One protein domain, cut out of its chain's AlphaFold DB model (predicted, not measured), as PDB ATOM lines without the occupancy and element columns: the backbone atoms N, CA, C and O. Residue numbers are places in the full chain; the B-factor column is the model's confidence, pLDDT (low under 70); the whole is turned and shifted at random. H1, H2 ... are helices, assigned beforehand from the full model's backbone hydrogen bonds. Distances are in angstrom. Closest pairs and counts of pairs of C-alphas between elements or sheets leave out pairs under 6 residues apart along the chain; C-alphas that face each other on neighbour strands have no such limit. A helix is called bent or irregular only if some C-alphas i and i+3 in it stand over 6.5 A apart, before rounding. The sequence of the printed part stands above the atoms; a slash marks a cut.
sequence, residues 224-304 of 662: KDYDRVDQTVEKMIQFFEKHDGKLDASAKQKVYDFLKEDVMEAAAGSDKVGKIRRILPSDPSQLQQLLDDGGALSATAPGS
ATOM      1  N   LYS A 224      90.332 114.233  62.712       78.31
ATOM      2  CA  LYS A 224      90.909 113.915  64.034       78.31
ATOM      3  C   LYS A 224      90.232 114.657  65.187       78.31
ATOM      4  O   LYS A 224      90.296 114.191  66.323       78.31
ATOM      5  N   ASP A 225      89.655 115.828  64.931       83.56
ATOM      6  CA  ASP A 225      88.904 116.553  65.952       83.56
ATOM      7  C   ASP A 225      87.555 115.872  66.211       83.56
ATOM      8  O   ASP A 225      87.194 115.722  67.373       83.56
ATOM      9  N   TYR A 226      86.854 115.403  65.170       84.12
ATOM     10  CA  TYR A 226      85.604 114.644  65.315       84.12
ATOM     11  C   TYR A 226      85.815 113.342  66.095       84.12
ATOM     12  O   TYR A 226      85.139 113.137  67.101       84.12
ATOM     13  N   ASP A 227      86.838 112.549  65.752       83.00
ATOM     14  CA  ASP A 227      87.158 111.307  66.479       83.00
ATOM     15  C   ASP A 227      87.429 111.568  67.966       83.00
ATOM     16  O   ASP A 227      87.026 110.809  68.850       83.00
ATOM     17  N   ARG A 228      88.125 112.670  68.276       85.94
ATOM     18  CA  ARG A 228      88.387 113.078  69.663       85.94
ATOM     19  C   ARG A 228      87.115 113.502  70.380       85.94
ATOM     20  O   ARG A 228      86.999 113.239  71.580       85.94
ATOM     21  N   VAL A 229      86.194 114.169  69.687       88.06
ATOM     22  CA  VAL A 229      84.885 114.526  70.243       88.06
ATOM     23  C   VAL A 229      84.114 113.253  70.575       88.06
ATOM     24  O   VAL A 229      83.685 113.127  71.719       88.06
ATOM     25  N   ASP A 230      84.041 112.284  69.665       88.88
ATOM     26  CA  ASP A 230      83.301 111.030  69.869       88.88
ATOM     27  C   ASP A 230      83.893 110.183  70.997       88.88
ATOM     28  O   ASP A 230      83.185 109.816  71.936       88.88
ATOM     29  N   GLN A 231      85.219 110.014  71.033       90.00
ATOM     30  CA  GLN A 231      85.902 109.367  72.165       90.00
ATOM     31  C   GLN A 231      85.651 110.084  73.498       90.00
ATOM     32  O   GLN A 231      85.682 109.474  74.571       90.00
ATOM     33  N   THR A 232      85.473 111.406  73.465       90.94
ATOM     34  CA  THR A 232      85.148 112.171  74.668       90.94
ATOM     35  C   THR A 232      83.685 111.954  75.052       90.94
ATOM     36  O   THR A 232      83.421 111.736  76.232       90.94
ATOM     37  N   VAL A 233      82.757 111.931  74.091       92.06
ATOM     38  CA  VAL A 233      81.333 111.615  74.293       92.06
ATOM     39  C   VAL A 233      81.159 110.223  74.908       92.06
ATOM     40  O   VAL A 233      80.487 110.108  75.933       92.06
ATOM     41  N   GLU A 234      81.843 109.198  74.397       94.19
ATOM     42  CA  GLU A 234      81.843 107.844  74.981       94.19
ATOM     43  C   GLU A 234      82.266 107.854  76.456       94.19
ATOM     44  O   GLU A 234      81.621 107.251  77.317       94.19
ATOM     45  N   LYS A 235      83.332 108.594  76.785       94.31
ATOM     46  CA  LYS A 235      83.792 108.744  78.175       94.31
ATOM     47  C   LYS A 235      82.779 109.491  79.040       94.31
ATOM     48  O   LYS A 235      82.660 109.172  80.226       94.31
ATOM     49  N   MET A 236      82.055 110.469  78.486       93.88
ATOM     50  CA  MET A 236      80.965 111.146  79.198       93.88
ATOM     51  C   MET A 236      79.821 110.175  79.501       93.88
ATOM     52  O   MET A 236      79.350 110.147  80.638       93.88
ATOM     53  N   ILE A 237      79.419 109.347  78.533       95.25
ATOM     54  CA  ILE A 237      78.376 108.322  78.705       95.25
ATOM     55  C   ILE A 237      78.782 107.350  79.816       95.25
ATOM     56  O   ILE A 237      78.080 107.243  80.822       95.25
ATOM     57  N   GLN A 238      79.977 106.757  79.719       95.62
ATOM     58  CA  GLN A 238      80.509 105.842  80.738       95.62
ATOM     59  C   GLN A 238      80.569 106.487  82.132       95.62
ATOM     60  O   GLN A 238      80.317 105.833  83.151       95.62
ATOM     61  N   PHE A 239      80.905 107.780  82.210       95.62
ATOM     62  CA  PHE A 239      80.881 108.527  83.465       95.62
ATOM     63  C   PHE A 239      79.457 108.631  84.032       95.62
ATOM     64  O   PHE A 239      79.251 108.330  85.212       95.62
ATOM     65  N   PHE A 240      78.474 109.030  83.224       95.25
ATOM     66  CA  PHE A 240      77.091 109.175  83.684       95.25
ATOM     67  C   PHE A 240      76.458 107.837  84.075       95.25
ATOM     68  O   PHE A 240      75.755 107.796  85.085       95.25
ATOM     69  N   GLU A 241      76.768 106.751  83.367       94.56
ATOM     70  CA  GLU A 241      76.335 105.392  83.711       94.56
ATOM     71  C   GLU A 241      76.938 104.918  85.039       94.56
ATOM     72  O   GLU A 241      76.232 104.461  85.940       94.56
ATOM     73  N   LYS A 242      78.252 105.098  85.230       96.06
ATOM     74  CA  LYS A 242      78.949 104.723  86.474       96.06
ATOM     75  C   LYS A 242      78.430 105.475  87.705       96.06
ATOM     76  O   LYS A 242      78.548 104.995  88.841       96.06
ATOM     77  N   HIS A 243      77.910 106.680  87.496       94.62
ATOM     78  CA  HIS A 243      77.355 107.542  88.535       94.62
ATOM     79  C   HIS A 243      75.823 107.586  88.522       94.62
ATOM     80  O   HIS A 243      75.230 108.445  89.188       94.62
ATOM     81  N   ASP A 244      75.180 106.644  87.832       91.31
ATOM     82  CA  ASP A 244      73.731 106.592  87.791       91.31
ATOM     83  C   ASP A 244      73.140 106.345  89.192       91.31
ATOM     84  O   ASP A 244      73.721 105.666  90.045       91.31
ATOM     85  N   GLY A 245      72.037 107.029  89.493       90.56
ATOM     86  CA  GLY A 245      71.433 107.067  90.830       90.56
ATOM     87  C   GLY A 245      72.188 107.879  91.900       90.56
ATOM     88  O   GLY A 245      71.639 108.092  92.981       90.56
ATOM     89  N   LYS A 246      73.412 108.371  91.636       94.06
ATOM     90  CA  LYS A 246      74.155 109.277  92.547       94.06
ATOM     91  C   LYS A 246      74.005 110.752  92.189       94.06
ATOM     92  O   LYS A 246      74.251 111.610  93.034       94.06
ATOM     93  N   LEU A 247      73.650 111.036  90.939       92.75
ATOM     94  CA  LEU A 247      73.443 112.380  90.419       92.75
ATOM     95  C   LEU A 247      71.965 112.549  90.073       92.75
ATOM     96  O   LEU A 247      71.420 111.773  89.287       92.75
ATOM     97  N   ASP A 248      71.326 113.567  90.646       93.50
ATOM     98  CA  ASP A 248      70.017 114.011  90.170       93.50
ATOM     99  C   ASP A 248      70.138 114.712  88.802       93.50
ATOM    100  O   ASP A 248      71.239 115.008  88.331       93.50
ATOM    101  N   ALA A 249      69.006 114.978  88.148       91.25
ATOM    102  CA  ALA A 249      68.987 115.587  86.818       91.25
ATOM    103  C   ALA A 249      69.702 116.953  86.768       91.25
ATOM    104  O   ALA A 249      70.393 117.257  85.799       91.25
ATOM    105  N   SER A 250      69.600 117.761  87.831       93.62
ATOM    106  CA  SER A 250      70.262 119.068  87.889       93.62
ATOM    107  C   SER A 250      71.779 118.926  88.021       93.62
ATOM    108  O   SER A 250      72.528 119.674  87.394       93.62
ATOM    109  N   ALA A 251      72.240 117.960  88.815       93.81
ATOM    110  CA  ALA A 251      73.651 117.646  88.968       93.81
ATOM    111  C   ALA A 251      74.238 117.057  87.678       93.81
ATOM    112  O   ALA A 251      75.326 117.472  87.283       93.81
ATOM    113  N   LYS A 252      73.514 116.155  86.993       93.69
ATOM    114  CA  LYS A 252      73.923 115.613  85.685       93.69
ATOM    115  C   LYS A 252      74.120 116.737  84.667       93.69
ATOM    116  O   LYS A 252      75.187 116.800  84.063       93.69
ATOM    117  N   GLN A 253      73.167 117.667  84.560       94.94
ATOM    118  CA  GLN A 253      73.284 118.806  83.645       94.94
ATOM    119  C   GLN A 253      74.484 119.701  83.979       94.94
ATOM    120  O   GLN A 253      75.269 120.011  83.099       94.94
ATOM    121  N   LYS A 254      74.693 120.065  85.252       94.50
ATOM    122  CA  LYS A 254      75.835 120.916  85.641       94.50
ATOM    123  C   LYS A 254      77.187 120.272  85.348       94.50
ATOM    124  O   LYS A 254      78.121 120.964  84.956       94.50
ATOM    125  N   VAL A 255      77.303 118.965  85.582       93.69
ATOM    126  CA  VAL A 255      78.524 118.225  85.243       93.69
ATOM    127  C   VAL A 255      78.694 118.172  83.730       93.69
ATOM    128  O   VAL A 255      79.797 118.393  83.250       93.69
ATOM    129  N   TYR A 256      77.619 117.935  82.982       94.88
ATOM    130  CA  TYR A 256      77.664 117.947  81.526       94.88
ATOM    131  C   TYR A 256      78.087 119.309  80.968       94.88
ATOM    132  O   TYR A 256      78.998 119.355  80.151       94.88
ATOM    133  N   ASP A 257      77.513 120.407  81.463       93.12
ATOM    134  CA  ASP A 257      77.884 121.765  81.063       93.12
ATOM    135  C   ASP A 257      79.376 122.021  81.337       93.12
ATOM    136  O   ASP A 257      80.083 122.511  80.465       93.12
ATOM    137  N   PHE A 258      79.893 121.599  82.498       92.62
ATOM    138  CA  PHE A 258      81.328 121.671  82.805       92.62
ATOM    139  C   PHE A 258      82.184 120.857  81.818       92.62
ATOM    140  O   PHE A 258      83.183 121.348  81.299       92.62
ATOM    141  N   LEU A 259      81.792 119.616  81.518       91.25
ATOM    142  CA  LEU A 259      82.517 118.765  80.569       91.25
ATOM    143  C   LEU A 259      82.482 119.345  79.142       91.25
ATOM    144  O   LEU A 259      83.492 119.346  78.437       91.25
ATOM    145  N   LYS A 260      81.333 119.874  78.725       88.94
ATOM    146  CA  LYS A 260      81.115 120.504  77.419       88.94
ATOM    147  C   LYS A 260      81.893 121.813  77.263       88.94
ATOM    148  O   LYS A 260      82.361 122.107  76.164       88.94
ATOM    149  N   GLU A 261      82.029 122.590  78.333       85.44
ATOM    150  CA  GLU A 261      82.691 123.893  78.303       85.44
ATOM    151  C   GLU A 261      84.210 123.774  78.476       85.44
ATOM    152  O   GLU A 261      84.936 124.261  77.610       85.44
ATOM    153  N   ASP A 262      84.673 123.095  79.531       85.25
ATOM    154  CA  ASP A 262      86.077 123.114  79.968       85.25
ATOM    155  C   ASP A 262      86.888 121.919  79.439       85.25
ATOM    156  O   ASP A 262      88.045 122.060  79.038       85.25
ATOM    157  N   VAL A 263      86.298 120.716  79.410       83.12
ATOM    158  CA  VAL A 263      87.024 119.508  78.965       83.12
ATOM    159  C   VAL A 263      87.168 119.481  77.445       83.12
ATOM    160  O   VAL A 263      88.232 119.118  76.945       83.12
ATOM    161  N   MET A 264      86.148 119.922  76.705       81.44
ATOM    162  CA  MET A 264      86.234 120.017  75.243       81.44
ATOM    163  C   MET A 264      87.214 121.096  74.779       81.44
ATOM    164  O   MET A 264      87.914 120.889  73.789       81.44
ATOM    165  N   GLU A 265      87.323 122.213  75.503       82.19
ATOM    166  CA  GLU A 265      88.337 123.232  75.214       82.19
ATOM    167  C   GLU A 265      89.750 122.661  75.378       82.19
ATOM    168  O   GLU A 265      90.598 122.830  74.502       82.19
ATOM    169  N   ALA A 266      89.988 121.900  76.450       79.38
ATOM    170  CA  ALA A 266      91.269 121.238  76.674       79.38
ATOM    171  C   ALA A 266      91.575 120.138  75.638       79.38
ATOM    172  O   ALA A 266      92.737 119.931  75.290       79.38
ATOM    173  N   ALA A 267      90.552 119.427  75.148       71.12
ATOM    174  CA  ALA A 267      90.713 118.325  74.199       71.12
ATOM    175  C   ALA A 267      90.941 118.790  72.749       71.12
ATOM    176  O   ALA A 267      91.700 118.154  72.011       71.12
ATOM    177  N   ALA A 268      90.295 119.885  72.340       72.38
ATOM    178  CA  ALA A 268      90.255 120.327  70.944       72.38
ATOM    179  C   ALA A 268      90.888 121.704  70.677       72.38
ATOM    180  O   ALA A 268      91.083 122.068  69.517       72.38
ATOM    181  N   GLY A 269      91.241 122.454  71.723       78.75
ATOM    182  CA  GLY A 269      91.813 123.796  71.627       78.75
ATOM    183  C   GLY A 269      90.762 124.912  71.619       78.75
ATOM    184  O   GLY A 269      89.621 124.733  71.179       78.75
ATOM    185  N   SER A 270      91.174 126.095  72.087       78.81
ATOM    186  CA  SER A 270      90.327 127.290  72.239       78.81
ATOM    187  C   SER A 270      89.635 127.714  70.946       78.81
ATOM    188  O   SER A 270      88.483 128.141  70.961       78.81
ATOM    189  N   ASP A 271      90.307 127.539  69.812       80.44
ATOM    190  CA  ASP A 271      89.852 128.080  68.530       80.44
ATOM    191  C   ASP A 271      88.722 127.234  67.912       80.44
ATOM    192  O   ASP A 271      87.954 127.703  67.071       80.44
ATOM    193  N   LYS A 272      88.565 125.985  68.372       82.25
ATOM    194  CA  LYS A 272      87.611 125.001  67.832       82.25
ATOM    195  C   LYS A 272      86.421 124.736  68.754       82.25
ATOM    196  O   LYS A 272      85.385 124.240  68.295       82.25
ATOM    197  N   VAL A 273      86.520 125.112  70.033       83.19
ATOM    198  CA  VAL A 273      85.518 124.788  71.063       83.19
ATOM    199  C   VAL A 273      84.119 125.299  70.705       83.19
ATOM    200  O   VAL A 273      83.129 124.595  70.895       83.19
ATOM    201  N   GLY A 274      84.020 126.488  70.099       83.94
ATOM    202  CA  GLY A 274      82.739 127.079  69.713       83.94
ATOM    203  C   GLY A 274      81.967 126.245  68.686       83.94
ATOM    204  O   GLY A 274      80.736 126.228  68.722       83.94
ATOM    205  N   LYS A 275      82.669 125.527  67.798       83.88
ATOM    206  CA  LYS A 275      82.053 124.613  66.826       83.88
ATOM    207  C   LYS A 275      81.634 123.317  67.508       83.88
ATOM    208  O   LYS A 275      80.472 122.946  67.398       83.88
ATOM    209  N   ILE A 276      82.517 122.708  68.301       85.94
ATOM    210  CA  ILE A 276      82.242 121.458  69.035       85.94
ATOM    211  C   ILE A 276      81.031 121.599  69.958       85.94
ATOM    212  O   ILE A 276      80.172 120.722  70.007       85.94
ATOM    213  N   ARG A 277      80.883 122.744  70.632       86.75
ATOM    214  CA  ARG A 277      79.720 123.013  71.491       86.75
ATOM    215  C   ARG A 277      78.385 122.980  70.745       86.75
ATOM    216  O   ARG A 277      77.372 122.672  71.370       86.75
ATOM    217  N   ARG A 278      78.374 123.309  69.448       87.06
ATOM    218  CA  ARG A 278      77.171 123.251  68.600       87.06
ATOM    219  C   ARG A 278      76.845 121.832  68.143       87.06
ATOM    220  O   ARG A 278      75.691 121.576  67.838       87.06
ATOM    221  N   ILE A 279      77.844 120.953  68.103       89.12
ATOM    222  CA  ILE A 279      77.681 119.537  67.761       89.12
ATOM    223  C   ILE A 279      77.016 118.795  68.916       89.12
ATOM    224  O   ILE A 279      76.081 118.026  68.727       89.12
ATOM    225  N   LEU A 280      77.506 119.039  70.131       91.00
ATOM    226  CA  LEU A 280      77.054 118.316  71.309       91.00
ATOM    227  C   LEU A 280      75.617 118.701  71.689       91.00
ATOM    228  O   LEU A 280      75.321 119.903  71.769       91.00
ATOM    229  N   PRO A 281      74.756 117.726  72.039       92.81
ATOM    230  CA  PRO A 281      73.370 117.986  72.412       92.81
ATOM    231  C   PRO A 281      73.275 118.905  73.634       92.81
ATOM    232  O   PRO A 281      74.245 119.109  74.376       92.81
ATOM    233  N   SER A 282      72.102 119.494  73.862       92.69
ATOM    234  CA  SER A 282      71.868 120.279  75.080       92.69
ATOM    235  C   SER A 282      71.637 119.405  76.316       92.69
ATOM    236  O   SER A 282      71.896 119.869  77.423       92.69
ATOM    237  N   ASP A 283      71.180 118.164  76.134       92.50
ATOM    238  CA  ASP A 283      70.864 117.222  77.211       92.50
ATOM    239  C   ASP A 283      71.828 116.013  77.180       92.50
ATOM    240  O   ASP A 283      71.971 115.383  76.128       92.50
ATOM    241  N   PRO A 284      72.476 115.648  78.306       93.38
ATOM    242  CA  PRO A 284      73.388 114.505  78.356       93.38
ATOM    243  C   PRO A 284      72.723 113.150  78.056       93.38
ATOM    244  O   PRO A 284      73.416 112.211  77.678       93.38
ATOM    245  N   SER A 285      71.399 113.017  78.195       92.62
ATOM    246  CA  SER A 285      70.672 111.787  77.831       92.62
ATOM    247  C   SER A 285      70.658 111.507  76.326       92.62
ATOM    248  O   SER A 285      70.437 110.370  75.922       92.62
ATOM    249  N   GLN A 286      70.944 112.519  75.503       94.62
ATOM    250  CA  GLN A 286      71.015 112.405  74.045       94.62
ATOM    251  C   GLN A 286      72.417 112.044  73.542       94.62
ATOM    252  O   GLN A 286      72.609 111.903  72.340       94.62
ATOM    253  N   LEU A 287      73.411 111.906  74.428       93.44
ATOM    254  CA  LEU A 287      74.779 111.572  74.018       93.44
ATOM    255  C   LEU A 287      74.869 110.188  73.372       93.44
ATOM    256  O   LEU A 287      75.609 110.032  72.408       93.44
ATOM    257  N   GLN A 288      74.104 109.212  73.868       92.56
ATOM    258  CA  GLN A 288      74.053 107.890  73.244       92.56
ATOM    259  C   GLN A 288      73.427 107.982  71.851       92.56
ATOM    260  O   GLN A 288      74.013 107.485  70.902       92.56
ATOM    261  N   GLN A 289      72.320 108.723  71.715       87.94
ATOM    262  CA  GLN A 289      71.687 108.962  70.417       87.94
ATOM    263  C   GLN A 289      72.649 109.632  69.428       87.94
ATOM    264  O   GLN A 289      72.677 109.245  68.273       87.94
ATOM    265  N   LEU A 290      73.473 110.592  69.872       88.31
ATOM    266  CA  LEU A 290      74.494 111.207  69.017       88.31
ATOM    267  C   LEU A 290      75.467 110.160  68.452       88.31
ATOM    268  O   LEU A 290      75.799 110.236  67.275       88.31
ATOM    269  N   LEU A 291      75.940 109.214  69.271       86.31
ATOM    270  CA  LEU A 291      76.824 108.142  68.801       86.31
ATOM    271  C   LEU A 291      76.083 107.148  67.899       86.31
ATOM    272  O   LEU A 291      76.613 106.775  66.856       86.31
ATOM    273  N   ASP A 292      74.857 106.776  68.272       81.19
ATOM    274  CA  ASP A 292      74.002 105.865  67.501       81.19
ATOM    275  C   ASP A 292      73.642 106.457  66.121       81.19
ATOM    276  O   ASP A 292      73.557 105.725  65.139       81.19
ATOM    277  N   ASP A 293      73.516 107.785  66.026       76.69
ATOM    278  CA  ASP A 293      73.276 108.541  64.788       76.69
ATOM    279  C   ASP A 293      74.556 108.752  63.951       76.69
ATOM    280  O   ASP A 293      74.549 109.519  62.987       76.69
ATOM    281  N   GLY A 294      75.673 108.103  64.303       76.25
ATOM    282  CA  GLY A 294      76.940 108.190  63.570       76.25
ATOM    283  C   GLY A 294      77.878 109.304  64.048       76.25
ATOM    284  O   GLY A 294      78.688 109.804  63.262       76.25
ATOM    285  N   GLY A 295      77.758 109.722  65.310       85.94
ATOM    286  CA  GLY A 295      78.717 110.573  66.014       85.94
ATOM    287  C   GLY A 295      78.648 112.069  65.701       85.94
ATOM    288  O   GLY A 295      77.755 112.595  65.027       85.94
ATOM    289  N   ALA A 296      79.652 112.787  66.198       84.31
ATOM    290  CA  ALA A 296      79.856 114.217  66.007       84.31
ATOM    291  C   ALA A 296      79.918 114.606  64.525       84.31
ATOM    292  O   ALA A 296      79.518 115.712  64.151       84.31
ATOM    293  N   LEU A 297      80.413 113.690  63.691       80.50
ATOM    294  CA  LEU A 297      80.482 113.845  62.247       80.50
ATOM    295  C   LEU A 297      79.087 114.025  61.644       80.50
ATOM    296  O   LEU A 297      78.799 115.068  61.048       80.50
ATOM    297  N   SER A 298      78.207 113.054  61.889       79.38
ATOM    298  CA  SER A 298      76.838 113.009  61.367       79.38
ATOM    299  C   SER A 298      75.984 114.168  61.872       79.38
ATOM    300  O   SER A 298      75.181 114.720  61.124       79.38
ATOM    301  N   ALA A 299      76.233 114.649  63.094       82.31
ATOM    302  CA  ALA A 299      75.594 115.863  63.602       82.31
ATOM    303  C   ALA A 299      75.986 117.143  62.832       82.31
ATOM    304  O   ALA A 299      75.210 118.099  62.793       82.31
ATOM    305  N   THR A 300      77.169 117.187  62.209       79.44
ATOM    306  CA  THR A 300      77.588 118.318  61.353       79.44
ATOM    307  C   THR A 300      77.325 118.119  59.868       79.44
ATOM    308  O   THR A 300      77.272 119.107  59.135       79.44
ATOM    309  N   ALA A 301      77.131 116.874  59.443       82.38
ATOM    310  CA  ALA A 301      76.766 116.497  58.086       82.38
ATOM    311  C   ALA A 301      75.581 115.512  58.123       82.38
ATOM    312  O   ALA A 301      75.782 114.305  57.939       82.38
ATOM    313  N   PRO A 302      74.352 115.995  58.402       84.31
ATOM    314  CA  PRO A 302      73.179 115.133  58.498       84.31
ATOM    315  C   PRO A 302      72.986 114.309  57.224       84.31
ATOM    316  O   PRO A 302      72.997 114.850  56.122       84.31
ATOM    317  N   GLY A 303      72.801 112.999  57.383       87.25
ATOM    318  CA  GLY A 303      72.637 112.073  56.262       87.25
ATOM    319  C   GLY A 303      73.940 111.558  55.645       87.25
ATOM    320  O   GLY A 303      73.859 110.807  54.678       87.25
ATOM    321  N   SER A 304      75.112 111.921  56.189       90.00
ATOM    322  CA  SER A 304      76.407 111.307  55.820       90.00
ATOM    323  C   SER A 304      76.540 109.865  56.319       90.00
ATOM    324  O   SER A 304      77.380 109.114  55.835       90.00
TER     325      SER A 304
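What this domain is: This is residues 224 to 304 of the 662 residues of a protein of Pseudo-nitzschia delicatissima (UniProt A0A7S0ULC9). Two long helices, H1 and H2, lie side by side as a helical hairpin, and three short helices, H3, H4 and H5, cover one side of it. H3 packs on the last part of H2 near the hairpin's open end, H4 packs on residues 230 to 237 of H1 farther along, and H5 comes back to pack on the beginning of H1. The printed part has 81 residues with five named helices, in the order H1 to H5, and no named strand; the class is all helix. The whole is compact, with a radius of gyration of the C-alphas of 12.3 A and spans of 35 by 27 by 17 A.

Where its parts are: H1 is residues 224 to 242, 27.0 A from first to last C-alpha, and begins with C-alpha 224 at (90.909, 113.915, 64.034). H2, residues 249 to 268, is also 27.0 A long; it has a kink of 26 degrees near residue 262. Its C-alpha 249 is at (68.987, 115.587, 86.818). H3 is residues 273 to 279, 10.0 A. H4 is residues 284 to 292, 13.9 A, and is only just irregular: C-alphas 285 and 288 are 6.9 A apart. H5 is residues 295 to 300, 9.1 A, and ends with C-alpha 300 at (77.588, 118.318, 61.353).

How they stand to each other: H1 and H2 are the hubs, touching three helices each. They touch each other at a shallow tilt of 28 degrees, opposite ways, and form a hairpin; their closest C-alphas, of Asp 225 and Ala 268, are 6.4 A apart. With residues 260 to 265 alone, H2 touches H3 at a steep tilt of 52 degrees, closest at the C-alphas of Glu 265 and Val 273, 5.3 A. With residues 230 to 237 alone, H1 touches H4 at a steep tilt of 52 degrees, closest at the C-alphas of Val 233 and Leu 287, 6.6 A. H2 and H4 only just touch, with 3 pairs of C-alphas within 8 A, the closest those of Tyr 256 and Pro 284, 6.3 A. With residues 226 to 230 alone, H1 touches H5 at a steep tilt of 55 degrees, closest at the C-alphas of Tyr 226 and Ala 296, 5.8 A. H2 and H5 are apart. The helix packing is mostly crossed, with 1 of 6 touching pairs at a shallow tilt. Every O i to N i+4 pair is within hydrogen-bond range in H1 and H5, against 14 of 16 in H2, 2 of 3 in H3 and 3 of 5 in H4.

The domain as a whole: The two C-alphas farthest apart, of Lys 246 and Ser 304, are 36.9 A apart. The printed part has no cut. The link from H1 to H2 is short, and the other three are tight. The mean pLDDT of the printed part is 87.9, and no printed residue is under 70.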